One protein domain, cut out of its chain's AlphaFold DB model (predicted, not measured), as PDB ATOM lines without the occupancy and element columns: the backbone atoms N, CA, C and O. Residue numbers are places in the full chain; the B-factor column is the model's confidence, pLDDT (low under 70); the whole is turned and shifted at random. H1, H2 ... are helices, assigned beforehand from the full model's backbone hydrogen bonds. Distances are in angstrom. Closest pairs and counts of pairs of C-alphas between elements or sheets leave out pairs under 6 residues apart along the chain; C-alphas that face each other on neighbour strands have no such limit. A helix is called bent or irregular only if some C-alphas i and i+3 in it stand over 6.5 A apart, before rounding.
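Overview. This is residues 10 to 195 of the 304 residues of an uncharacterized protein of Paenibacillus sp. CAA11 (UniProt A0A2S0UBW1). One very long helix, H7, makes a spine: H1, H2, H3, H4 and H8 gather on its later part, residues 135 to 163, and H5 packs on residues 112 to 128, around a sharp kink, with short H6 near it. Residues 66 to 73, of which 66 to 68 belong to H4, stick out. The 186 printed residues, with eight named helices, H1 to H8 in order, and no named strand, are all helix in class. The whole is loose, with a radius of gyration of the C-alphas of 20.2 A, and only just elongated, spanning 63 by 37 by 21 A.

Along the chain. H1, residues 10 to 19, begins at C-alpha 10 (-20.911, -14.216, 14.503). H2 is residues 23 to 33, H3 36 to 39, H4 48 to 68 (30.3 A), H5 80 to 92, H6 103 to 107. H7, residues 109 to 164, measures 51.6 A and is irregular: C-alphas 115 and 118 are 9.1 A apart, and it has a kink of 121 degrees near residue 118. H8, residues 171 to 194, measures 33.8 A and ends at C-alpha 194 (-37.510, -33.233, 37.746).

Arrangement. H7 is the hub. Its closest C-alphas are Gln 17 and Ser 163 with H1, 5.5 A; Arg 33 and Glu 143 with H2, 6.4 A; Phe 36 and Ser 139 with H3, 5.6 A; Leu 61 and Ile 142 with H4, 6.9 A; Leu 81 and Ala 127 with H5, 6.4 A; Ala 161 and Ala 181 with H8, 5.0 A; it touches these six. H8 is about perpendicular to H7, at 76 degrees. H6 is close to H7 but not clearly touching. H5 and H8 are apart. Every O i to N i+4 pair is within hydrogen-bond range in H1, H2, H4, H5, H6 and H8; in H7, 45 of 52 are; H3 is too short for one.

Size, cuts and confidence. The C-alphas farthest apart, of Lys 18 and Gly 117, are 63.4 A apart. The printed part has no cut. The link H4 to H5 is long. pLDDT is under 70 at residues 35 to 46, 63 to 79, 99 to 101 and 135 to 139.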
ATOM      1  N   LYS A  10     -22.215 -13.977  13.868       91.69
ATOM      2  CA  LYS A  10     -20.911 -14.216  14.503       91.69
ATOM      3  C   LYS A  10     -20.470 -13.082  15.435       91.69
ATOM      4  O   LYS A  10     -19.999 -13.361  16.537       91.69
ATOM      5  N   SER A  11     -20.671 -11.822  15.043       90.31
ATOM      6  CA  SER A  11     -20.348 -10.652  15.874       90.31
ATOM      7  C   SER A  11     -21.124 -10.655  17.188       90.31
ATOM      8  O   SER A  11     -20.553 -10.384  18.242       90.31
ATOM      9  N   ARG A  12     -22.409 -11.017  17.135       90.75
ATOM     10  CA  ARG A  12     -23.297 -11.076  18.305       90.75
ATOM     11  C   ARG A  12     -22.897 -12.195  19.270       90.75
ATOM     12  O   ARG A  12     -22.885 -11.990  20.478       90.75
ATOM     13  N   VAL A  13     -22.482 -13.353  18.750       93.38
ATOM     14  CA  VAL A  13     -21.939 -14.442  19.585       93.38
ATOM     15  C   VAL A  13     -20.620 -14.030  20.247       93.38
ATOM     16  O   VAL A  13     -20.426 -14.278  21.434       93.38
ATOM     17  N   VAL A  14     -19.726 -13.356  19.513       93.56
ATOM     18  CA  VAL A  14     -18.475 -12.820  20.081       93.56
ATOM     19  C   VAL A  14     -18.763 -11.775  21.161       93.56
ATOM     20  O   VAL A  14     -18.092 -11.776  22.193       93.56
ATOM     21  N   ALA A  15     -19.756 -10.907  20.953       93.00
ATOM     22  CA  ALA A  15     -20.173  -9.920  21.943       93.00
ATOM     23  C   ALA A  15     -20.682 -10.588  23.229       93.00
ATOM     24  O   ALA A  15     -20.251 -10.210  24.318       93.00
ATOM     25  N   TYR A  16     -21.493 -11.643  23.109       95.75
ATOM     26  CA  TYR A  16     -21.908 -12.447  24.258       95.75
ATOM     27  C   TYR A  16     -20.707 -13.054  25.002       95.75
ATOM     28  O   TYR A  16     -20.587 -12.906  26.215       95.75
ATOM     29  N   GLN A  17     -19.772 -13.687  24.288       95.62
ATOM     30  CA  GLN A  17     -18.617 -14.345  24.913       95.62
ATOM     31  C   GLN A  17     -17.652 -13.375  25.602       95.62
ATOM     32  O   GLN A  17     -17.074 -13.717  26.630       95.62
ATOM     33  N   LYS A  18     -17.452 -12.179  25.035       94.38
ATOM     34  CA  LYS A  18     -16.488 -11.196  25.555       94.38
ATOM     35  C   LYS A  18     -17.079 -10.252  26.594       94.38
ATOM     36  O   LYS A  18     -16.355  -9.819  27.484       94.38
ATOM     37  N   TYR A  19     -18.353  -9.905  26.452       94.62
ATOM     38  CA  TYR A  19     -18.978  -8.812  27.202       94.62
ATOM     39  C   TYR A  19     -20.263  -9.225  27.919       94.62
ATOM     40  O   TYR A  19     -20.915  -8.370  28.505       94.62
ATOM     41  N   ALA A  20     -20.638 -10.510  27.866       92.75
ATOM     42  CA  ALA A  20     -21.917 -11.008  28.370       92.75
ATOM     43  C   ALA A  20     -23.130 -10.263  27.777       92.75
ATOM     44  O   ALA A  20     -24.165 -10.144  28.424       92.75
ATOM     45  N   ASP A  21     -23.011  -9.772  26.537       92.94
ATOM     46  CA  ASP A  21     -24.116  -9.141  25.815       92.94
ATOM     47  C   ASP A  21     -25.173 -10.191  25.433       92.94
ATOM     48  O   ASP A  21     -25.006 -10.973  24.493       92.94
ATOM     49  N   GLU A  22     -26.264 -10.235  26.197       93.19
ATOM     50  CA  GLU A  22     -27.331 -11.230  26.061       93.19
ATOM     51  C   GLU A  22     -28.284 -10.964  24.888       93.19
ATOM     52  O   GLU A  22     -29.228 -11.730  24.683       93.19
ATOM     53  N   TRP A  23     -28.052  -9.930  24.075       92.12
ATOM     54  CA  TRP A  23     -28.949  -9.559  22.978       92.12
ATOM     55  C   TRP A  23     -29.264 -10.724  22.023       92.12
ATOM     56  O   TRP A  23     -30.410 -10.911  21.619       92.12
ATOM     57  N   ILE A  24     -28.274 -11.570  21.704       91.50
ATOM     58  CA  ILE A  24     -28.487 -12.741  20.836       91.50
ATOM     59  C   ILE A  24     -29.421 -13.786  21.463       91.50
ATOM     60  O   ILE A  24     -30.136 -14.478  20.740       91.50
ATOM     61  N   ILE A  25     -29.438 -13.890  22.793       93.31
ATOM     62  CA  ILE A  25     -30.336 -14.783  23.529       93.31
ATOM     63  C   ILE A  25     -31.760 -14.244  23.436       93.31
ATOM     64  O   ILE A  25     -32.648 -14.989  23.028       93.31
ATOM     65  N   TYR A  26     -31.966 -12.955  23.724       91.19
ATOM     66  CA  TYR A  26     -33.286 -12.323  23.612       91.19
ATOM     67  C   TYR A  26     -33.839 -12.410  22.194       91.19
ATOM     68  O   TYR A  26     -34.984 -12.807  22.012       91.19
ATOM     69  N   LYS A  27     -32.999 -12.189  21.178       89.88
ATOM     70  CA  LYS A  27     -33.437 -12.322  19.788       89.88
ATOM     71  C   LYS A  27     -33.861 -13.750  19.427       89.88
ATOM     72  O   LYS A  27     -34.834 -13.936  18.705       89.88
ATOM     73  N   VAL A  28     -33.168 -14.772  19.939       90.88
ATOM     74  CA  VAL A  28     -33.606 -16.171  19.778       90.88
ATOM     75  C   VAL A  28     -34.948 -16.413  20.476       90.88
ATOM     76  O   VAL A  28     -35.798 -17.082  19.898       90.88
ATOM     77  N   LEU A  29     -35.166 -15.862  21.673       89.25
ATOM     78  CA  LEU A  29     -36.442 -15.984  22.387       89.25
ATOM     79  C   LEU A  29     -37.589 -15.292  21.638       89.25
ATOM     80  O   LEU A  29     -38.654 -15.885  21.485       89.25
ATOM     81  N   ASP A  30     -37.359 -14.101  21.089       86.81
ATOM     82  CA  ASP A  30     -38.347 -13.406  20.257       86.81
ATOM     83  C   ASP A  30     -38.710 -14.240  19.022       86.81
ATOM     84  O   ASP A  30     -39.887 -14.413  18.703       86.81
ATOM     85  N   TYR A  31     -37.720 -14.866  18.380       86.69
ATOM     86  CA  TYR A  31     -37.973 -15.805  17.289       86.69
ATOM     87  C   TYR A  31     -38.727 -17.061  17.716       86.69
ATOM     88  O   TYR A  31     -39.493 -17.603  16.922       86.69
ATOM     89  N   MET A  32     -38.551 -17.529  18.952       83.62
ATOM     90  CA  MET A  32     -39.329 -18.656  19.468       83.62
ATOM     91  C   MET A  32     -40.811 -18.306  19.636       83.62
ATOM     92  O   MET A  32     -41.639 -19.211  19.515       83.62
ATOM     93  N   ARG A  33     -41.129 -17.025  19.865       78.75
ATOM     94  CA  ARG A  33     -42.494 -16.487  20.004       78.75
ATOM     95  C   ARG A  33     -43.162 -16.181  18.662       78.75
ATOM     96  O   ARG A  33     -44.384 -16.073  18.599       78.75
ATOM     97  N   ILE A  34     -42.401 -16.091  17.565       74.31
ATOM     98  CA  ILE A  34     -42.999 -16.064  16.225       74.31
ATOM     99  C   ILE A  34     -43.780 -17.363  16.031       74.31
ATOM    100  O   ILE A  34     -43.254 -18.455  16.257       74.31
ATOM    101  N   LYS A  35     -45.045 -17.245  15.604       62.69
ATOM    102  CA  LYS A  35     -45.982 -18.368  15.472       62.69
ATOM    103  C   LYS A  35     -45.314 -19.568  14.795       62.69
ATOM    104  O   LYS A  35     -45.001 -19.538  13.604       62.69
ATOM    105  N   PHE A  36     -45.112 -20.644  15.559       62.75
ATOM    106  CA  PHE A  36     -44.263 -21.777  15.173       62.75
ATOM    107  C   PHE A  36     -44.682 -22.448  13.855       62.75
ATOM    108  O   PHE A  36     -43.847 -22.959  13.106       62.75
ATOM    109  N   HIS A  37     -45.979 -22.429  13.541       58.31
ATOM    110  CA  HIS A  37     -46.497 -22.971  12.288       58.31
ATOM    111  C   HIS A  37     -46.017 -22.206  11.047       58.31
ATOM    112  O   HIS A  37     -45.907 -22.820   9.986       58.31
ATOM    113  N   LEU A  38     -45.673 -20.920  11.183       58.59
ATOM    114  CA  LEU A  38     -45.083 -20.126  10.106       58.59
ATOM    115  C   LEU A  38     -43.652 -20.598   9.808       58.59
ATOM    116  O   LEU A  38     -43.288 -20.738   8.649       58.59
ATOM    117  N   MET A  39     -42.878 -20.991  10.829       58.50
ATOM    118  CA  MET A  39     -41.505 -21.493  10.652       58.50
ATOM    119  C   MET A  39     -41.414 -22.883   9.990       58.50
ATOM    120  O   MET A  39     -40.354 -23.269   9.505       58.50
ATOM    121  N   ARG A  40     -42.498 -23.673   9.972       57.69
ATOM    122  CA  ARG A  40     -42.481 -25.068   9.485       57.69
ATOM    123  C   ARG A  40     -42.617 -25.196   7.958       57.69
ATOM    124  O   ARG A  40     -42.357 -26.276   7.428       57.69
ATOM    125  N   ARG A  41     -43.025 -24.139   7.246       53.09
ATOM    126  CA  ARG A  41     -43.320 -24.170   5.802       53.09
ATOM    127  C   ARG A  41     -42.327 -23.324   5.005       53.09
ATOM    128  O   ARG A  41     -42.609 -22.177   4.703       53.09
ATOM    129  N   GLY A  42     -41.171 -23.908   4.680       45.34
ATOM    130  CA  GLY A  42     -40.259 -23.358   3.666       45.34
ATOM    131  C   GLY A  42     -39.665 -21.983   3.978       45.34
ATOM    132  O   GLY A  42     -39.184 -21.335   3.059       45.34
ATOM    133  N   PHE A  43     -39.700 -21.545   5.241       48.06
ATOM    134  CA  PHE A  43     -39.069 -20.297   5.654       48.06
ATOM    135  C   PHE A  43     -37.574 -20.387   5.356       48.06
ATOM    136  O   PHE A  43     -36.883 -21.256   5.901       48.06
ATOM    137  N   ASP A  44     -37.088 -19.507   4.484       50.06
ATOM    138  CA  ASP A  44     -35.657 -19.329   4.320       50.06
ATOM    139  C   ASP A  44     -35.154 -18.738   5.640       50.06
ATOM    140  O   ASP A  44     -35.621 -17.695   6.101       50.06
ATOM    141  N   PHE A  45     -34.290 -19.473   6.339       61.25
ATOM    142  CA  PHE A  45     -33.735 -19.011   7.609       61.25
ATOM    143  C   PHE A  45     -32.658 -17.967   7.306       61.25
ATOM    144  O   PHE A  45     -31.469 -18.237   7.478       61.25
ATOM    145  N   GLU A  46     -33.077 -16.790   6.834       62.38
ATOM    146  CA  GLU A  46     -32.186 -15.671   6.508       62.38
ATOM    147  C   GLU A  46     -31.337 -15.282   7.727       62.38
ATOM    148  O   GLU A  46     -30.153 -14.964   7.603       62.38
ATOM    149  N   GLU A  47     -31.900 -15.423   8.934       78.06
ATOM    150  CA  GLU A  47     -31.172 -15.265  10.187       78.06
ATOM    151  C   GLU A  47     -30.908 -16.604  10.900       78.06
ATOM    152  O   GLU A  47     -31.811 -17.327  11.324       78.06
ATOM    153  N   HIS A  48     -29.628 -16.883  11.165       86.56
ATOM    154  CA  HIS A  48     -29.151 -18.033  11.944       86.56
ATOM    155  C   HIS A  48     -29.848 -18.198  13.316       86.56
ATOM    156  O   HIS A  48     -30.043 -19.324  13.785       86.56
ATOM    157  N   GLY A  49     -30.253 -17.089  13.951       85.69
ATOM    158  CA  GLY A  49     -31.009 -17.091  15.209       85.69
ATOM    159  C   GLY A  49     -32.398 -17.723  15.081       85.69
ATOM    160  O   GLY A  49     -32.817 -18.453  15.980       85.69
ATOM    161  N   MET A  50     -33.074 -17.535  13.943       85.69
ATOM    162  CA  MET A  50     -34.379 -18.149  13.676       85.69
ATOM    163  C   MET A  50     -34.268 -19.667  13.572       85.69
ATOM    164  O   MET A  50     -35.111 -20.390  14.096       85.69
ATOM    165  N   TYR A  51     -33.200 -20.175  12.949       86.00
ATOM    166  CA  TYR A  51     -32.989 -21.620  12.874       86.00
ATOM    167  C   TYR A  51     -32.749 -22.234  14.259       86.00
ATOM    168  O   TYR A  51     -33.257 -23.317  14.551       86.00
ATOM    169  N   ILE A  52     -32.001 -21.550  15.134       90.31
ATOM    170  CA  ILE A  52     -31.826 -21.981  16.531       90.31
ATOM    171  C   ILE A  52     -33.188 -22.021  17.238       90.31
ATOM    172  O   ILE A  52     -33.552 -23.061  17.787       90.31
ATOM    173  N   ALA A  53     -33.977 -20.948  17.152       89.38
ATOM    174  CA  ALA A  53     -35.318 -20.877  17.734       89.38
ATOM    175  C   ALA A  53     -36.241 -22.004  17.240       89.38
ATOM    176  O   ALA A  53     -36.848 -22.720  18.040       89.38
ATOM    177  N   PHE A  54     -36.277 -22.241  15.926       85.19
ATOM    178  CA  PHE A  54     -37.040 -23.329  15.318       85.19
ATOM    179  C   PHE A  54     -36.650 -24.699  15.889       85.19
ATOM    180  O   PHE A  54     -37.513 -25.508  16.246       85.19
ATOM    181  N   ARG A  55     -35.346 -24.972  16.012       87.44
ATOM    182  CA  ARG A  55     -34.841 -26.236  16.566       87.44
ATOM    183  C   ARG A  55     -35.195 -26.406  18.038       87.44
ATOM    184  O   ARG A  55     -35.494 -27.533  18.439       87.44
ATOM    185  N   ILE A  56     -35.201 -25.328  18.818       90.00
ATOM    186  CA  ILE A  56     -35.641 -25.350  20.216       90.00
ATOM    187  C   ILE A  56     -37.137 -25.667  20.292       90.00
ATOM    188  O   ILE A  56     -37.518 -26.612  20.984       90.00
ATOM    189  N   ASN A  57     -37.972 -24.979  19.513       85.25
ATOM    190  CA  ASN A  57     -39.411 -25.239  19.479       85.25
ATOM    191  C   ASN A  57     -39.739 -26.681  19.041       85.25
ATOM    192  O   ASN A  57     -40.639 -27.305  19.600       85.25
ATOM    193  N   MET A  58     -38.959 -27.271  18.127       81.81
ATOM    194  CA  MET A  58     -39.085 -28.694  17.772       81.81
ATOM    195  C   MET A  58     -38.801 -29.640  18.951       81.81
ATOM    196  O   MET A  58     -39.464 -30.673  19.080       81.81
ATOM    197  N   ILE A  59     -37.841 -29.310  19.824       84.31
ATOM    198  CA  ILE A  59     -37.569 -30.081  21.049       84.31
ATOM    199  C   ILE A  59     -38.762 -29.985  22.005       84.31
ATOM    200  O   ILE A  59     -39.188 -31.009  22.546       84.31
ATOM    201  N   LEU A  60     -39.306 -28.780  22.196       81.88
ATOM    202  CA  LEU A  60     -40.472 -28.552  23.054       81.88
ATOM    203  C   LEU A  60     -41.687 -29.330  22.531       81.88
ATOM    204  O   LEU A  60     -42.258 -30.141  23.259       81.88
ATOM    205  N   LEU A  61     -41.995 -29.213  21.238       74.75
ATOM    206  CA  LEU A  61     -43.089 -29.947  20.601       74.75
ATOM    207  C   LEU A  61     -42.956 -31.462  20.696       74.75
ATOM    208  O   LEU A  61     -43.952 -32.141  20.946       74.75
ATOM    209  N   GLY A  62     -41.755 -32.012  20.495       72.31
ATOM    210  CA  GLY A  62     -41.528 -33.450  20.639       72.31
ATOM    211  C   GLY A  62     -41.937 -33.952  22.027       72.31
ATOM    212  O   GLY A  62     -42.570 -35.001  22.154       72.31
ATOM    213  N   LYS A  63     -41.659 -33.160  23.068       68.25
ATOM    214  CA  LYS A  63     -42.057 -33.470  24.446       68.25
ATOM    215  C   LYS A  63     -43.546 -33.280  24.681       68.25
ATOM    216  O   LYS A  63     -44.168 -34.134  25.308       68.25
ATOM    217  N   MET A  64     -44.126 -32.210  24.151       66.50
ATOM    218  CA  MET A  64     -45.562 -31.961  24.255       66.50
ATOM    219  C   MET A  64     -46.377 -33.051  23.572       66.50
ATOM    220  O   MET A  64     -47.367 -33.503  24.133       66.50
ATOM    221  N   LYS A  65     -45.940 -33.535  22.404       63.34
ATOM    222  CA  LYS A  65     -46.542 -34.699  21.749       63.34
ATOM    223  C   LYS A  65     -46.424 -35.932  22.634       63.34
ATOM    224  O   LYS A  65     -47.438 -36.560  22.900       63.34
ATOM    225  N   ALA A  66     -45.241 -36.240  23.170       58.47
ATOM    226  CA  ALA A  66     -45.068 -37.369  24.090       58.47
ATOM    227  C   ALA A  66     -45.954 -37.269  25.355       58.47
ATOM    228  O   ALA A  66     -46.403 -38.293  25.871       58.47
ATOM    229  N   ALA A  67     -46.240 -36.054  25.837       54.06
ATOM    230  CA  ALA A  67     -47.163 -35.801  26.945       54.06
ATOM    231  C   ALA A  67     -48.648 -35.886  26.524       54.06
ATOM    232  O   ALA A  67     -49.446 -36.478  27.248       54.06
ATOM    233  N   LYS A  68     -49.022 -35.360  25.348       50.50
ATOM    234  CA  LYS A  68     -50.384 -35.422  24.779       50.50
ATOM    235  C   LYS A  68     -50.776 -36.836  24.337       50.50
ATOM    236  O   LYS A  68     -51.919 -37.220  24.553       50.50
ATOM    237  N   TYR A  69     -49.845 -37.656  23.836       44.22
ATOM    238  CA  TYR A  69     -50.088 -39.083  23.561       44.22
ATOM    239  C   TYR A  69     -50.493 -39.867  24.826       44.22
ATOM    240  O   TYR A  69     -51.103 -40.924  24.709       44.22
ATOM    241  N   LYS A  70     -50.233 -39.336  26.033       43.50
ATOM    242  CA  LYS A  70     -50.738 -39.890  27.301       43.50
ATOM    243  C   LYS A  70     -52.115 -39.352  27.731       43.50
ATOM    244  O   LYS A  70     -52.649 -39.849  28.713       43.50
ATOM    245  N   ARG A  71     -52.682 -38.347  27.047       41.69
ATOM    246  CA  ARG A  71     -53.915 -37.632  27.448       41.69
ATOM    247  C   ARG A  71     -55.083 -37.693  26.442       41.69
ATOM    248  O   ARG A  71     -56.099 -37.075  26.712       41.69
ATOM    249  N   GLN A  72     -54.983 -38.487  25.370       41.28
ATOM    250  CA  GLN A  72     -56.027 -38.717  24.345       41.28
ATOM    251  C   GLN A  72     -56.427 -37.533  23.427       41.28
ATOM    252  O   GLN A  72     -56.411 -36.366  23.797       41.28
ATOM    253  N   SER A  73     -56.832 -37.936  22.208       41.44
ATOM    254  CA  SER A  73     -57.852 -37.367  21.306       41.44
ATOM    255  C   SER A  73     -57.772 -35.879  20.930       41.44
ATOM    256  O   SER A  73     -58.496 -35.042  21.459       41.44
ATOM    257  N   THR A  74     -57.012 -35.562  19.882       45.59
ATOM    258  CA  THR A  74     -57.421 -34.494  18.946       45.59
ATOM    259  C   THR A  74     -57.859 -35.182  17.652       45.59
ATOM    260  O   THR A  74     -57.120 -36.022  17.151       45.59
ATOM    261  N   SER A  75     -59.062 -34.879  17.151       57.19
ATOM    262  CA  SER A  75     -59.765 -35.568  16.043       57.19
ATOM    263  C   SER A  75     -59.170 -35.341  14.641       57.19
ATOM    264  O   SER A  75     -59.869 -35.455  13.631       57.19
ATOM    265  N   TYR A  76     -57.893 -34.967  14.581       56.31
ATOM    266  CA  TYR A  76     -57.152 -34.808  13.343       56.31
ATOM    267  C   TYR A  76     -56.393 -36.103  13.071       56.31
ATOM    268  O   TYR A  76     -55.468 -36.433  13.819       56.31
ATOM    269  N   ASP A  77     -56.780 -36.817  12.016       66.38
ATOM    270  CA  ASP A  77     -55.969 -37.903  11.485       66.38
ATOM    271  C   ASP A  77     -54.774 -37.291  10.728       66.38
ATOM    272  O   ASP A  77     -54.963 -36.525   9.774       66.38
ATOM    273  N   PRO A  78     -53.524 -37.569  11.147       63.03
ATOM    274  CA  PRO A  78     -52.333 -37.095  10.454       63.03
ATOM    275  C   PRO A  78     -52.250 -37.493   8.977       63.03
ATOM    276  O   PRO A  78     -51.532 -36.805   8.246       63.03
ATOM    277  N   GLU A  79     -52.960 -38.543   8.558       67.06
ATOM    278  CA  GLU A  79     -52.904 -39.128   7.214       67.06
ATOM    279  C   GLU A  79     -53.947 -38.559   6.232       67.06
ATOM    280  O   GLU A  79     -53.753 -38.660   5.014       67.06
ATOM    281  N   ASP A  80     -54.992 -37.879   6.721       71.38
ATOM    282  CA  ASP A  80     -56.076 -37.347   5.875       71.38
ATOM    283  C   ASP A  80     -55.541 -36.347   4.839       71.38
ATOM    284  O   ASP A  80     -55.742 -36.466   3.630       71.38
ATOM    285  N   LEU A  81     -54.799 -35.348   5.309       80.69
ATOM    286  CA  LEU A  81     -54.301 -34.254   4.479       80.69
ATOM    287  C   LEU A  81     -53.167 -34.633   3.512       80.69
ATOM    288  O   LEU A  81     -53.189 -34.163   2.370       80.69
ATOM    289  N   PRO A  82     -52.162 -35.437   3.914       81.81
ATOM    290  CA  PRO A  82     -51.158 -35.957   2.989       81.81
ATOM    291  C   PRO A  82     -51.763 -36.723   1.810       81.81
ATOM    292  O   PRO A  82     -51.278 -36.562   0.689       81.81
ATOM    293  N   SER A  83     -52.829 -37.491   2.049       82.62
ATOM    294  CA  SER A  83     -53.515 -38.273   1.017       82.62
ATOM    295  C   SER A  83     -54.160 -37.372  -0.040       82.62
ATOM    296  O   SER A  83     -53.873 -37.527  -1.228       82.62
ATOM    297  N   TYR A  84     -54.921 -36.350   0.378       85.88
ATOM    298  CA  TYR A  84     -55.480 -35.356  -0.548       85.88
ATOM    299  C   TYR A  84     -54.400 -34.566  -1.288       85.88
ATOM    300  O   TYR A  84     -54.487 -34.384  -2.501       85.88
ATOM    301  N   ARG A  85     -53.359 -34.111  -0.578       86.62
ATOM    302  CA  ARG A  85     -52.254 -33.364  -1.194       86.62
ATOM    303  C   ARG A  85     -51.595 -34.181  -2.299       86.62
ATOM    304  O   ARG A  85     -51.301 -33.629  -3.352       86.62
ATOM    305  N   LYS A  86     -51.337 -35.466  -2.043       85.94
ATOM    306  CA  LYS A  86     -50.704 -36.357  -3.012       85.94
ATOM    307  C   LYS A  86     -51.582 -36.524  -4.253       85.94
ATOM    308  O   LYS A  86     -51.096 -36.250  -5.338       85.94
ATOM    309  N   ALA A  87     -52.858 -36.873  -4.086       86.25
ATOM    310  CA  ALA A  87     -53.779 -37.057  -5.212       86.25
ATOM    311  C   ALA A  87     -53.900 -35.792  -6.083       86.25
ATOM    312  O   ALA A  87     -53.723 -35.845  -7.294       86.25
ATOM    313  N   ILE A  88     -54.099 -34.625  -5.457       87.81
ATOM    314  CA  ILE A  88     -54.217 -33.339  -6.166       87.81
ATOM    315  C   ILE A  88     -52.909 -32.971  -6.879       87.81
ATOM    316  O   ILE A  88     -52.932 -32.431  -7.984       87.81
ATOM    317  N   LYS A  89     -51.759 -33.255  -6.262       89.25
ATOM    318  CA  LYS A  89     -50.456 -32.958  -6.856       89.25
ATOM    319  C   LYS A  89     -50.125 -33.884  -8.020       89.25
ATOM    320  O   LYS A  89     -49.592 -33.401  -9.013       89.25
ATOM    321  N   ASP A  90     -50.432 -35.169  -7.894       90.50
ATOM    322  CA  ASP A  90     -50.139 -36.172  -8.917       90.50
ATOM    323  C   ASP A  90     -51.034 -35.965 -10.155       90.50
ATOM    324  O   ASP A  90     -50.525 -35.985 -11.275       90.50
ATOM    325  N   ASP A  91     -52.325 -35.658  -9.963       91.19
ATOM    326  CA  ASP A  91     -53.283 -35.551 -11.073       91.19
ATOM    327  C   ASP A  91     -53.439 -34.129 -11.634       91.19
ATOM    328  O   ASP A  91     -53.676 -33.962 -12.832       91.19
ATOM    329  N   LEU A  92     -53.306 -33.087 -10.803       88.25
ATOM    330  CA  LEU A  92     -53.479 -31.691 -11.233       88.25
ATOM    331  C   LEU A  92     -52.178 -30.880 -11.238       88.25
ATOM    332  O   LEU A  92     -52.184 -29.725 -11.660       88.25
ATOM    333  N   GLY A  93     -51.067 -31.430 -10.739       86.69
ATOM    334  CA  GLY A  93     -49.809 -30.689 -10.584       86.69
ATOM    335  C   GLY A  93     -49.855 -29.592  -9.512       86.69
ATOM    336  O   GLY A  93     -48.902 -28.823  -9.381       86.69
ATOM    337  N   ILE A  94     -50.943 -29.500  -8.738       85.50
ATOM    338  CA  ILE A  94     -51.160 -28.439  -7.749       85.50
ATOM    339  C   ILE A  94     -50.729 -28.929  -6.370       85.50
ATOM    340  O   ILE A  94     -51.251 -29.904  -5.835       85.50
ATOM    341  N   ASP A  95     -49.799 -28.216  -5.740       85.38
ATOM    342  CA  ASP A  95     -49.425 -28.482  -4.355       85.38
ATOM    343  C   ASP A  95     -50.214 -27.565  -3.414       85.38
ATOM    344  O   ASP A  95     -49.831 -26.423  -3.187       85.38
ATOM    345  N   ILE A  96     -51.294 -28.075  -2.814       80.56
ATOM    346  CA  ILE A  96     -52.153 -27.302  -1.894       80.56
ATOM    347  C   ILE A  96     -51.427 -26.773  -0.640       80.56
ATOM    348  O   ILE A  96     -51.994 -25.972   0.104       80.56
ATOM    349  N   PHE A  97     -50.187 -27.216  -0.381       75.56
ATOM    350  CA  PHE A  97     -49.326 -26.725   0.704       75.56
ATOM    351  C   PHE A  97     -48.135 -25.896   0.218       75.56
ATOM    352  O   PHE A  97     -47.234 -25.636   1.018       75.56
ATOM    353  N   SER A  98     -48.100 -25.494  -1.054       73.12
ATOM    354  CA  SER A  98     -47.053 -24.600  -1.561       73.12
ATOM    355  C   SER A  98     -47.049 -23.248  -0.842       73.12
ATOM    356  O   SER A  98     -45.984 -22.660  -0.682       73.12
ATOM    357  N   GLU A  99     -48.207 -22.797  -0.343       67.75
ATOM    358  CA  GLU A  99     -48.371 -21.492   0.302       67.75
ATOM    359  C   GLU A  99     -48.766 -21.588   1.797       67.75
ATOM    360  O   GLU A  99     -49.508 -22.498   2.201       67.75
ATOM    361  N   PRO A 100     -48.290 -20.658   2.660       57.16
ATOM    362  CA  PRO A 100     -48.482 -20.710   4.115       57.16
ATOM    363  C   PRO A 100     -49.946 -20.723   4.573       57.16
ATOM    364  O   PRO A 100     -50.261 -21.370   5.574       57.16
ATOM    365  N   ASP A 101     -50.840 -20.085   3.824       65.19
ATOM    366  CA  ASP A 101     -52.269 -19.918   4.094       65.19
ATOM    367  C   ASP A 101     -53.160 -20.794   3.200       65.19
ATOM    368  O   ASP A 101     -54.380 -20.635   3.201       65.19
ATOM    369  N   PHE A 102     -52.583 -21.786   2.511       75.62
ATOM    370  CA  PHE A 102     -53.291 -22.571   1.496       75.62
ATOM    371  C   PHE A 102     -53.793 -21.696   0.329       75.62
ATOM    372  O   PHE A 102     -54.776 -22.053  -0.317       75.62
ATOM    373  N   GLY A 103     -53.140 -20.568   0.032       74.25
ATOM    374  CA  GLY A 103     -53.511 -19.692  -1.078       74.25
ATOM    375  C   GLY A 103     -53.513 -20.404  -2.434       74.25
ATOM    376  O   GLY A 103     -54.406 -20.164  -3.243       74.25
ATOM    377  N   SER A 104     -52.661 -21.415  -2.637       80.50
ATOM    378  CA  SER A 104     -52.737 -22.297  -3.810       80.50
ATOM    379  C   SER A 104     -54.061 -23.077  -3.891       80.50
ATOM    380  O   SER A 104     -54.666 -23.156  -4.959       80.50
ATOM    381  N   LEU A 105     -54.599 -23.567  -2.768       83.31
ATOM    382  CA  LEU A 105     -55.942 -24.163  -2.747       83.31
ATOM    383  C   LEU A 105     -57.009 -23.127  -3.122       83.31
ATOM    384  O   LEU A 105     -57.918 -23.443  -3.883       83.31
ATOM    385  N   MET A 106     -56.906 -21.901  -2.599       81.88
ATOM    386  CA  MET A 106     -57.874 -20.831  -2.874       81.88
ATOM    387  C   MET A 106     -57.845 -20.410  -4.347       81.88
ATOM    388  O   MET A 106     -58.896 -20.269  -4.967       81.88
ATOM    389  N   THR A 107     -56.645 -20.285  -4.912       86.88
ATOM    390  CA  THR A 107     -56.391 -19.931  -6.313       86.88
ATOM    391  C   THR A 107     -56.929 -20.994  -7.270       86.88
ATOM    392  O   THR A 107     -57.509 -20.659  -8.302       86.88
ATOM    393  N   HIS A 108     -56.807 -22.276  -6.912       88.00
ATOM    394  CA  HIS A 108     -57.225 -23.398  -7.756       88.00
ATOM    395  C   HIS A 108     -58.531 -24.074  -7.306       88.00
ATOM    396  O   HIS A 108     -58.836 -25.188  -7.739       88.00
ATOM    397  N   ASN A 109     -59.338 -23.420  -6.463       89.69
ATOM    398  CA  ASN A 109     -60.481 -24.059  -5.803       89.69
ATOM    399  C   ASN A 109     -61.483 -24.701  -6.782       89.69
ATOM    400  O   ASN A 109     -61.948 -25.806  -6.526       89.69
ATOM    401  N   LYS A 110     -61.765 -24.066  -7.927       90.19
ATOM    402  CA  LYS A 110     -62.695 -24.571  -8.950       90.19
ATOM    403  C   LYS A 110     -62.165 -25.830  -9.632       90.19
ATOM    404  O   LYS A 110     -62.933 -26.757  -9.862       90.19
ATOM    405  N   GLN A 111     -60.867 -25.870  -9.935       89.94
ATOM    406  CA  GLN A 111     -60.224 -27.038 -10.547       89.94
ATOM    407  C   GLN A 111     -60.221 -28.220  -9.579       89.94
ATOM    408  O   GLN A 111     -60.602 -29.326  -9.949       89.94
ATOM    409  N   ILE A 112     -59.868 -27.965  -8.320       89.06
ATOM    410  CA  ILE A 112     -59.807 -28.997  -7.281       89.06
ATOM    411  C   ILE A 112     -61.214 -29.513  -6.944       89.06
ATOM    412  O   ILE A 112     -61.405 -30.721  -6.835       89.06
ATOM    413  N   LEU A 113     -62.212 -28.626  -6.847       91.31
ATOM    414  CA  LEU A 113     -63.618 -29.000  -6.660       91.31
ATOM    415  C   LEU A 113     -64.135 -29.864  -7.817       91.31
ATOM    416  O   LEU A 113     -64.833 -30.844  -7.578       91.31
ATOM    417  N   SER A 114     -63.788 -29.521  -9.061       92.44
ATOM    418  CA  SER A 114     -64.195 -30.306 -10.231       92.44
ATOM    419  C   SER A 114     -63.564 -31.699 -10.257       92.44
ATOM    420  O   SER A 114     -64.193 -32.626 -10.754       92.44
ATOM    421  N   TYR A 115     -62.335 -31.839  -9.758       92.25
ATOM    422  CA  TYR A 115     -61.617 -33.112  -9.707       92.25
ATOM    423  C   TYR A 115     -62.121 -34.020  -8.575       92.25
ATOM    424  O   TYR A 115     -62.410 -35.188  -8.808       92.25
ATOM    425  N   LEU A 116     -62.269 -33.482  -7.359       88.88
ATOM    426  CA  LEU A 116     -62.685 -34.256  -6.183       88.88
ATOM    427  C   LEU A 116     -64.201 -34.497  -6.114       88.88
ATOM    428  O   LEU A 116     -64.654 -35.440  -5.468       88.88
ATOM    429  N   GLY A 117     -64.995 -33.622  -6.731       91.19
ATOM    430  CA  GLY A 117     -66.432 -33.543  -6.486       91.19
ATOM    431  C   GLY A 117     -66.768 -32.849  -5.158       91.19
ATOM    432  O   GLY A 117     -65.913 -32.614  -4.303       91.19
ATOM    433  N   GLY A 118     -68.043 -32.487  -4.983       86.50
ATOM    434  CA  GLY A 118     -68.490 -31.638  -3.870       86.50
ATOM    435  C   GLY A 118     -68.271 -32.233  -2.478       86.50
ATOM    436  O   GLY A 118     -67.841 -31.524  -1.571       86.50
ATOM    437  N   GLU A 119     -68.525 -33.532  -2.310       85.81
ATOM    438  CA  GLU A 119     -68.414 -34.208  -1.013       85.81
ATOM    439  C   GLU A 119     -66.958 -34.312  -0.543       85.81
ATOM    440  O   GLU A 119     -66.627 -33.860   0.553       85.81
ATOM    441  N   GLN A 120     -66.055 -34.806  -1.398       85.56
ATOM    442  CA  GLN A 120     -64.638 -34.905  -1.046       85.56
ATOM    443  C   GLN A 120     -63.964 -33.537  -0.922       85.56
ATOM    444  O   GLN A 120     -63.090 -33.356  -0.075       85.56
ATOM    445  N   PHE A 121     -64.391 -32.543  -1.705       87.56
ATOM    446  CA  PHE A 121     -63.917 -31.175  -1.521       87.56
ATOM    447  C   PHE A 121     -64.345 -30.599  -0.161       87.56
ATOM    448  O   PHE A 121     -63.550 -29.938   0.509       87.56
ATOM    449  N   ALA A 122     -65.569 -30.887   0.296       85.50
ATOM    450  CA  ALA A 122     -66.014 -30.510   1.636       85.50
ATOM    451  C   ALA A 122     -65.195 -31.224   2.729       85.50
ATOM    452  O   ALA A 122     -64.770 -30.577   3.690       85.50
ATOM    453  N   SER A 123     -64.897 -32.517   2.556       85.38
ATOM    454  CA  SER A 123     -64.008 -33.265   3.457       85.38
ATOM    455  C   SER A 123     -62.589 -32.691   3.497       85.38
ATOM    456  O   SER A 123     -62.022 -32.550   4.580       85.38
ATOM    457  N   LEU A 124     -62.030 -32.287   2.351       85.88
ATOM    458  CA  LEU A 124     -60.739 -31.598   2.277       85.88
ATOM    459  C   LEU A 124     -60.765 -30.270   3.048       85.88
ATOM    460  O   LEU A 124     -59.870 -30.011   3.852       85.88
ATOM    461  N   CYS A 125     -61.789 -29.440   2.844       85.62
ATOM    462  CA  CYS A 125     -61.945 -28.172   3.564       85.62
ATOM    463  C   CYS A 125     -62.015 -28.380   5.085       85.62
ATOM    464  O   CYS A 125     -61.357 -27.663   5.843       85.62
ATOM    465  N   GLU A 126     -62.759 -29.390   5.531       82.44
ATOM    466  CA  GLU A 126     -62.864 -29.760   6.943       82.44
ATOM    467  C   GLU A 126     -61.529 -30.280   7.505       82.44
ATOM    468  O   GLU A 126     -61.107 -29.863   8.588       82.44
ATOM    469  N   ALA A 127     -60.806 -31.116   6.756       81.19
ATOM    470  CA  ALA A 127     -59.473 -31.587   7.133       81.19
ATOM    471  C   ALA A 127     -58.471 -30.422   7.259       81.19
ATOM    472  O   ALA A 127     -57.682 -30.368   8.207       81.19
ATOM    473  N   ILE A 128     -58.540 -29.437   6.356       82.44
ATOM    474  CA  ILE A 128     -57.735 -28.210   6.417       82.44
ATOM    475  C   ILE A 128     -58.099 -27.369   7.641       82.44
ATOM    476  O   ILE A 128     -57.193 -26.885   8.327       82.44
ATOM    477  N   ARG A 129     -59.392 -27.207   7.948       81.62
ATOM    478  CA  ARG A 129     -59.856 -26.491   9.145       81.62
ATOM    479  C   ARG A 129     -59.300 -27.137  10.416       81.62
ATOM    480  O   ARG A 129     -58.638 -26.453  11.196       81.62
ATOM    481  N   ARG A 130     -59.470 -28.454  10.578       78.25
ATOM    482  CA  ARG A 130     -58.947 -29.207  11.735       78.25
ATOM    483  C   ARG A 130     -57.431 -29.125  11.847       78.25
ATOM    484  O   ARG A 130     -56.894 -28.986  12.943       78.25
ATOM    485  N   TYR A 131     -56.726 -29.172  10.723       77.00
ATOM    486  CA  TYR A 131     -55.278 -28.999  10.713       77.00
ATOM    487  C   TYR A 131     -54.853 -27.585  11.122       77.00
ATOM    488  O   TYR A 131     -53.905 -27.436  11.891       77.00
ATOM    489  N   ARG A 132     -55.549 -26.539  10.658       74.19
ATOM    490  CA  ARG A 132     -55.298 -25.154  11.093       74.19
ATOM    491  C   ARG A 132     -55.530 -24.999  12.595       74.19
ATOM    492  O   ARG A 132     -54.671 -24.450  13.278       74.19
ATOM    493  N   GLU A 133     -56.621 -25.547  13.118       73.69
ATOM    494  CA  GLU A 133     -56.906 -25.570  14.559       73.69
ATOM    495  C   GLU A 133     -55.818 -26.309  15.339       73.69
ATOM    496  O   GLU A 133     -55.327 -25.809  16.349       73.69
ATOM    497  N   HIS A 134     -55.358 -27.453  14.828       73.25
ATOM    498  CA  HIS A 134     -54.236 -28.184  15.408       73.25
ATOM    499  C   HIS A 134     -52.936 -27.363  15.411       73.25
ATOM    500  O   HIS A 134     -52.179 -27.420  16.384       73.25
ATOM    501  N   LEU A 135     -52.656 -26.602  14.349       69.62
ATOM    502  CA  LEU A 135     -51.480 -25.732  14.269       69.62
ATOM    503  C   LEU A 135     -51.548 -24.564  15.258       69.62
ATOM    504  O   LEU A 135     -50.532 -24.270  15.889       69.62
ATOM    505  N   VAL A 136     -52.713 -23.928  15.406       69.56
ATOM    506  CA  VAL A 136     -52.937 -22.847  16.380       69.56
ATOM    507  C   VAL A 136     -52.794 -23.391  17.798       69.56
ATOM    508  O   VAL A 136     -51.906 -22.952  18.519       69.56
ATOM    509  N   ALA A 137     -53.518 -24.459  18.137       69.31
ATOM    510  CA  ALA A 137     -53.433 -25.095  19.451       69.31
ATOM    511  C   ALA A 137     -52.031 -25.644  19.774       69.31
ATOM    512  O   ALA A 137     -51.669 -25.812  20.938       69.31
ATOM    513  N   SER A 138     -51.233 -25.983  18.758       68.00
ATOM    514  CA  SER A 138     -49.824 -26.340  18.949       68.00
ATOM    515  C   SER A 138     -48.943 -25.114  19.169       68.00
ATOM    516  O   SER A 138     -47.974 -25.218  19.909       68.00
ATOM    517  N   SER A 139     -49.252 -23.982  18.535       69.06
ATOM    518  CA  SER A 139     -48.537 -22.716  18.718       69.06
ATOM    519  C   SER A 139     -48.763 -22.154  20.119       69.06
ATOM    520  O   SER A 139     -47.784 -21.894  20.807       69.06
ATOM    521  N   ASP A 140     -50.020 -22.055  20.557       72.31
ATOM    522  CA  ASP A 140     -50.382 -21.515  21.875       72.31
ATOM    523  C   ASP A 140     -49.735 -22.344  22.988       72.31
ATOM    524  O   ASP A 140     -49.118 -21.833  23.916       72.31
ATOM    525  N   ALA A 141     -49.764 -23.666  22.831       70.75
ATOM    526  CA  ALA A 141     -49.192 -24.568  23.812       70.75
ATOM    527  C   ALA A 141     -47.642 -24.529  23.829       70.75
ATOM    528  O   ALA A 141     -47.035 -24.776  24.871       70.75
ATOM    529  N   ILE A 142     -46.978 -24.204  22.706       73.00
ATOM    530  CA  ILE A 142     -45.535 -23.895  22.715       73.00
ATOM    531  C   ILE A 142     -45.290 -22.594  23.469       73.00
ATOM    532  O   ILE A 142     -44.357 -22.548  24.257       73.00
ATOM    533  N   GLU A 143     -46.088 -21.556  23.229       76.69
ATOM    534  CA  GLU A 143     -45.925 -20.253  23.873       76.69
ATOM    535  C   GLU A 143     -46.055 -20.360  25.398       76.69
ATOM    536  O   GLU A 143     -45.167 -19.905  26.120       76.69
ATOM    537  N   GLU A 144     -47.070 -21.078  25.885       78.56
ATOM    538  CA  GLU A 144     -47.225 -21.410  27.307       78.56
ATOM    539  C   GLU A 144     -46.010 -22.177  27.852       78.56
ATOM    540  O   GLU A 144     -45.445 -21.817  28.888       78.56
ATOM    541  N   ALA A 145     -45.556 -23.212  27.135       75.38
ATOM    542  CA  ALA A 145     -44.397 -24.000  27.546       75.38
ATOM    543  C   ALA A 145     -43.096 -23.182  27.536       75.38
ATOM    544  O   ALA A 145     -42.212 -23.419  28.359       75.38
ATOM    545  N   VAL A 146     -42.945 -22.236  26.609       80.62
ATOM    546  CA  VAL A 146     -41.816 -21.304  26.594       80.62
ATOM    547  C   VAL A 146     -41.899 -20.411  27.821       80.62
ATOM    548  O   VAL A 146     -40.933 -20.388  28.570       80.62
ATOM    549  N   ALA A 147     -43.038 -19.777  28.100       82.94
ATOM    550  CA  ALA A 147     -43.196 -18.909  29.268       82.94
ATOM    551  C   ALA A 147     -42.861 -19.623  30.594       82.94
ATOM    552  O   ALA A 147     -42.175 -19.059  31.446       82.94
ATOM    553  N   GLU A 148     -43.277 -20.883  30.752       82.88
ATOM    554  CA  GLU A 148     -42.986 -21.681  31.951       82.88
ATOM    555  C   GLU A 148     -41.500 -22.077  32.052       82.88
ATOM    556  O   GLU A 148     -40.885 -22.002  33.120       82.88
ATOM    557  N   LEU A 149     -40.905 -22.530  30.945       84.94
ATOM    558  CA  LEU A 149     -39.572 -23.142  30.947       84.94
ATOM    559  C   LEU A 149     -38.445 -22.139  30.660       84.94
ATOM    560  O   LEU A 149     -37.270 -22.471  30.862       84.94
ATOM    561  N   GLU A 150     -38.774 -20.938  30.184       86.06
ATOM    562  CA  GLU A 150     -37.826 -19.917  29.741       86.06
ATOM    563  C   GLU A 150     -36.811 -19.549  30.831       86.06
ATOM    564  O   GLU A 150     -35.609 -19.725  30.586       86.06
ATOM    565  N   PRO A 151     -37.231 -19.160  32.052       87.69
ATOM    566  CA  PRO A 151     -36.297 -18.698  33.078       87.69
ATOM    567  C   PRO A 151     -35.423 -19.825  33.641       87.69
ATOM    568  O   PRO A 151     -34.234 -19.635  33.899       87.69
ATOM    569  N   ALA A 152     -36.008 -21.010  33.840       87.44
ATOM    570  CA  ALA A 152     -35.363 -22.105  34.564       87.44
ATOM    571  C   ALA A 152     -34.526 -23.026  33.665       87.44
ATOM    572  O   ALA A 152     -33.546 -23.612  34.134       87.44
ATOM    573  N   LEU A 153     -34.902 -23.178  32.391       90.62
ATOM    574  CA  LEU A 153     -34.300 -24.165  31.494       90.62
ATOM    575  C   LEU A 153     -33.760 -23.561  30.196       90.62
ATOM    576  O   LEU A 153     -32.627 -23.873  29.826       90.62
ATOM    577  N   ILE A 154     -34.537 -22.734  29.489       92.56
ATOM    578  CA  ILE A 154     -34.179 -22.291  28.128       92.56
ATOM    579  C   ILE A 154     -33.061 -21.249  28.179       92.56
ATOM    580  O   ILE A 154     -32.034 -21.444  27.528       92.56
ATOM    581  N   ILE A 155     -33.209 -20.190  28.984       95.06
ATOM    582  CA  ILE A 155     -32.183 -19.145  29.120       95.06
ATOM    583  C   ILE A 155     -30.853 -19.738  29.610       95.06
ATOM    584  O   ILE A 155     -29.840 -19.519  28.942       95.06
ATOM    585  N   PRO A 156     -30.794 -20.530  30.703       96.31
ATOM    586  CA  PRO A 156     -29.528 -21.110  31.148       96.31
ATOM    587  C   PRO A 156     -28.887 -22.043  30.106       96.31
ATOM    588  O   PRO A 156     -27.666 -22.025  29.939       96.31
ATOM    589  N   ALA A 157     -29.687 -22.813  29.358       96.25
ATOM    590  CA  ALA A 157     -29.175 -23.669  28.289       96.25
ATOM    591  C   ALA A 157     -28.637 -22.870  27.090       96.25
ATOM    592  O   ALA A 157     -27.606 -23.243  26.524       96.25
ATOM    593  N   LEU A 158     -29.289 -21.765  26.715       96.81
ATOM    594  CA  LEU A 158     -28.795 -20.846  25.686       96.81
ATOM    595  C   LEU A 158     -27.492 -20.174  26.123       96.81
ATOM    596  O   LEU A 158     -26.532 -20.168  25.355       96.81
ATOM    597  N   LYS A 159     -27.426 -19.688  27.370       97.69
ATOM    598  CA  LYS A 159     -26.208 -19.105  27.956       97.69
ATOM    599  C   LYS A 159     -25.028 -20.070  27.867       97.69
ATOM    600  O   LYS A 159     -23.959 -19.710  27.379       97.69
ATOM    601  N   TYR A 160     -25.237 -21.324  28.265       97.56
ATOM    602  CA  TYR A 160     -24.228 -22.371  28.118       97.56
ATOM    603  C   TYR A 160     -23.832 -22.593  26.652       97.56
ATOM    604  O   TYR A 160     -22.649 -22.622  26.327       97.56
ATOM    605  N   ALA A 161     -24.803 -22.732  25.746       97.00
ATOM    606  CA  ALA A 161     -24.527 -23.025  24.342       97.00
ATOM    607  C   ALA A 161     -23.716 -21.916  23.650       97.00
ATOM    608  O   ALA A 161     -22.772 -22.212  22.914       97.00
ATOM    609  N   PHE A 162     -24.051 -20.650  23.905       97.31
ATOM    610  CA  PHE A 162     -23.329 -19.511  23.343       97.31
ATOM    611  C   PHE A 162     -21.974 -19.266  24.017       97.31
ATOM    612  O   PHE A 162     -21.064 -18.759  23.361       97.31
ATOM    613  N   SER A 163     -21.783 -19.651  25.283       97.00
ATOM    614  CA  SER A 163     -20.493 -19.455  25.962       97.00
ATOM    615  C   SER A 163     -19.423 -20.445  25.500       97.00
ATOM    616  O   SER A 163     -18.243 -20.115  25.522       97.00
ATOM    617  N   CYS A 164     -19.819 -21.637  25.038       94.81
ATOM    618  CA  CYS A 164     -18.882 -22.706  24.674       94.81
ATOM    619  C   CYS A 164     -18.662 -22.904  23.165       94.81
ATOM    620  O   CYS A 164     -17.883 -23.777  22.783       94.81
ATOM    621  N   VAL A 165     -19.346 -22.154  22.293       95.69
ATOM    622  CA  VAL A 165     -19.185 -22.293  20.836       95.69
ATOM    623  C   VAL A 165     -17.878 -21.667  20.343       95.69
ATOM    624  O   VAL A 165     -17.535 -20.543  20.693       95.69
ATOM    625  N   ASP A 166     -17.151 -22.373  19.481       94.75
ATOM    626  CA  ASP A 166     -15.927 -21.865  18.858       94.75
ATOM    627  C   ASP A 166     -16.260 -20.827  17.771       94.75
ATOM    628  O   ASP A 166     -16.760 -21.163  16.693       94.75
ATOM    629  N   THR A 167     -15.974 -19.554  18.054       93.94
ATOM    630  CA  THR A 167     -16.218 -18.439  17.130       93.94
ATOM    631  C   THR A 167     -15.210 -18.371  15.985       93.94
ATOM    632  O   THR A 167     -15.403 -17.570  15.079       93.94
ATOM    633  N   SER A 168     -14.172 -19.211  15.924       93.19
ATOM    634  CA  SER A 168     -13.307 -19.289  14.733       93.19
ATOM    635  C   SER A 168     -13.999 -19.978  13.545       93.19
ATOM    636  O   SER A 168     -13.673 -19.692  12.393       93.19
ATOM    637  N   ARG A 169     -15.016 -20.808  13.814       92.75
ATOM    638  CA  ARG A 169     -15.742 -21.623  12.827       92.75
ATOM    639  C   ARG A 169     -16.681 -20.814  11.928       92.75
ATOM    640  O   ARG A 169     -16.903 -19.613  12.135       92.75
ATOM    641  N   SER A 170     -17.232 -21.487  10.914       92.31
ATOM    642  CA  SER A 170     -18.294 -20.927  10.072       92.31
ATOM    643  C   SER A 170     -19.609 -20.788  10.849       92.31
ATOM    644  O   SER A 170     -19.890 -21.570  11.759       92.31
ATOM    645  N   GLU A 171     -20.461 -19.832  10.471       91.12
ATOM    646  CA  GLU A 171     -21.744 -19.600  11.157       91.12
ATOM    647  C   GLU A 171     -22.653 -20.840  11.128       91.12
ATOM    648  O   GLU A 171     -23.276 -21.183  12.133       91.12
ATOM    649  N   LYS A 172     -22.639 -21.603  10.025       88.81
ATOM    650  CA  LYS A 172     -23.365 -22.879   9.910       88.81
ATOM    651  C   LYS A 172     -22.881 -23.916  10.927       88.81
ATOM    652  O   LYS A 172     -23.694 -24.621  11.528       88.81
ATOM    653  N   GLU A 173     -21.570 -24.035  11.127       90.44
ATOM    654  CA  GLU A 173     -21.000 -24.936  12.136       90.44
ATOM    655  C   GLU A 173     -21.315 -24.460  13.554       90.44
ATOM    656  O   GLU A 173     -21.717 -25.274  14.388       90.44
ATOM    657  N   MET A 174     -21.216 -23.150  13.805       94.88
ATOM    658  CA  MET A 174     -21.582 -22.544  15.085       94.88
ATOM    659  C   MET A 174     -23.037 -22.860  15.438       94.88
ATOM    660  O   MET A 174     -23.306 -23.371  16.522       94.88
ATOM    661  N   VAL A 175     -23.975 -22.655  14.511       91.94
ATOM    662  CA  VAL A 175     -25.399 -22.965  14.711       91.94
ATOM    663  C   VAL A 175     -25.637 -24.448  14.992       91.94
ATOM    664  O   VAL A 175     -26.422 -24.796  15.881       91.94
ATOM    665  N   ARG A 176     -24.968 -25.353  14.265       90.25
ATOM    666  CA  ARG A 176     -25.061 -26.802  14.531       90.25
ATOM    667  C   ARG A 176     -24.571 -27.139  15.937       90.25
ATOM    668  O   ARG A 176     -25.207 -27.945  16.620       90.25
ATOM    669  N   TYR A 177     -23.466 -26.533  16.359       95.56
ATOM    670  CA  TYR A 177     -22.904 -26.732  17.687       95.56
ATOM    671  C   TYR A 177     -23.818 -26.169  18.779       95.56
ATOM    672  O   TYR A 177     -24.167 -26.906  19.696       95.56
ATOM    673  N   ILE A 178     -24.283 -24.923  18.640       96.50
ATOM    674  CA  ILE A 178     -25.197 -24.259  19.581       96.50
ATOM    675  C   ILE A 178     -26.448 -25.108  19.798       96.50
ATOM    676  O   ILE A 178     -26.794 -25.403  20.936       96.50
ATOM    677  N   ASN A 179     -27.076 -25.596  18.727       92.19
ATOM    678  CA  ASN A 179     -28.251 -26.464  18.840       92.19
ATOM    679  C   ASN A 179     -27.963 -27.765  19.607       92.19
ATOM    680  O   ASN A 179     -28.792 -28.226  20.394       92.19
ATOM    681  N   ARG A 180     -26.789 -28.373  19.396       92.94
ATOM    682  CA  ARG A 180     -26.378 -29.597  20.102       92.94
ATOM    683  C   ARG A 180     -26.073 -29.326  21.577       92.94
ATOM    684  O   ARG A 180     -26.501 -30.103  22.435       92.94
ATOM    685  N   ALA A 181     -25.343 -28.251  21.862       95.94
ATOM    686  CA  ALA A 181     -24.982 -27.830  23.209       95.94
ATOM    687  C   ALA A 181     -26.235 -27.455  24.010       95.94
ATOM    688  O   ALA A 181     -26.433 -27.987  25.101       95.94
ATOM    689  N   PHE A 182     -27.135 -26.663  23.416       96.12
ATOM    690  CA  PHE A 182     -28.438 -26.326  23.986       96.12
ATOM    691  C   PHE A 182     -29.222 -27.586  24.348       96.12
ATOM    692  O   PHE A 182     -29.621 -27.745  25.494       96.12
ATOM    693  N   ALA A 183     -29.416 -28.514  23.402       92.06
ATOM    694  CA  ALA A 183     -30.217 -29.712  23.650       92.06
ATOM    695  C   ALA A 183     -29.644 -30.561  24.797       92.06
ATOM    696  O   ALA A 183     -30.391 -31.071  25.633       92.06
ATOM    697  N   THR A 184     -28.317 -30.691  24.848       91.44
ATOM    698  CA  THR A 184     -27.617 -31.434  25.904       91.44
ATOM    699  C   THR A 184     -27.823 -30.779  27.265       91.44
ATOM    700  O   THR A 184     -28.199 -31.456  28.227       91.44
ATOM    701  N   GLU A 185     -27.622 -29.467  27.338       94.50
ATOM    702  CA  GLU A 185     -27.712 -28.711  28.581       94.50
ATOM    703  C   GLU A 185     -29.152 -28.586  29.079       94.50
ATOM    704  O   GLU A 185     -29.432 -28.829  30.249       94.50
ATOM    705  N   TYR A 186     -30.092 -28.317  28.180       92.62
ATOM    706  CA  TYR A 186     -31.517 -28.287  28.478       92.62
ATOM    707  C   TYR A 186     -32.001 -29.622  29.067       92.62
ATOM    708  O   TYR A 186     -32.707 -29.635  30.075       92.62
ATOM    709  N   ILE A 187     -31.578 -30.763  28.502       88.06
ATOM    710  CA  ILE A 187     -31.874 -32.083  29.082       88.06
ATOM    711  C   ILE A 187     -31.246 -32.204  30.473       88.06
ATOM    712  O   ILE A 187     -31.918 -32.645  31.401       88.06
ATOM    713  N   ARG A 188     -29.982 -31.806  30.652       89.19
ATOM    714  CA  ARG A 188     -29.302 -31.863  31.955       89.19
ATOM    715  C   ARG A 188     -30.051 -31.059  33.025       89.19
ATOM    716  O   ARG A 188     -30.270 -31.574  34.122       89.19
ATOM    717  N   LEU A 189     -30.455 -29.833  32.704       90.06
ATOM    718  CA  LEU A 189     -31.207 -28.949  33.596       90.06
ATOM    719  C   LEU A 189     -32.592 -29.517  33.910       90.06
ATOM    720  O   LEU A 189     -32.982 -29.566  35.073       90.06
ATOM    721  N   GLN A 190     -33.294 -30.042  32.906       86.44
ATOM    722  CA  GLN A 190     -34.597 -30.668  33.113       86.44
ATOM    723  C   GLN A 190     -34.506 -31.908  34.017       86.44
ATOM    724  O   GLN A 190     -35.339 -32.100  34.902       86.44
ATOM    725  N   LEU A 191     -33.492 -32.758  33.823       84.69
ATOM    726  CA  LEU A 191     -33.254 -33.915  34.692       84.69
ATOM    727  C   LEU A 191     -32.992 -33.474  36.134       84.69
ATOM    728  O   LEU A 191     -33.514 -34.083  37.065       84.69
ATOM    729  N   LYS A 192     -32.248 -32.378  36.317       84.62
ATOM    730  CA  LYS A 192     -32.015 -31.783  37.636       84.62
ATOM    731  C   LYS A 192     -33.319 -31.279  38.269       84.62
ATOM    732  O   LYS A 192     -33.555 -31.576  39.432       84.62
ATOM    733  N   GLN A 193     -34.157 -30.564  37.516       82.31
ATOM    734  CA  GLN A 193     -35.421 -30.001  38.010       82.31
ATOM    735  C   GLN A 193     -36.448 -31.087  38.362       82.31
ATOM    736  O   GLN A 193     -37.118 -30.998  39.382       82.31
ATOM    737  N   THR A 194     -36.553 -32.130  37.537       79.31
ATOM    738  CA  THR A 194     -37.510 -33.233  37.746       79.31
ATOM    739  C   THR A 194     -37.014 -34.300  38.725       79.31
ATOM    740  O   THR A 194     -37.746 -35.238  39.023       79.31
ATOM    741  N   GLY A 195     -35.750 -34.234  39.159       78.88
ATOM    742  CA  GLY A 195     -35.104 -35.304  39.927       78.88
ATOM    743  C   GLY A 195     -34.876 -36.601  39.133       78.88
ATOM    744  O   GLY A 195     -34.409 -37.593  39.693       78.88
TER     745      GLY A 195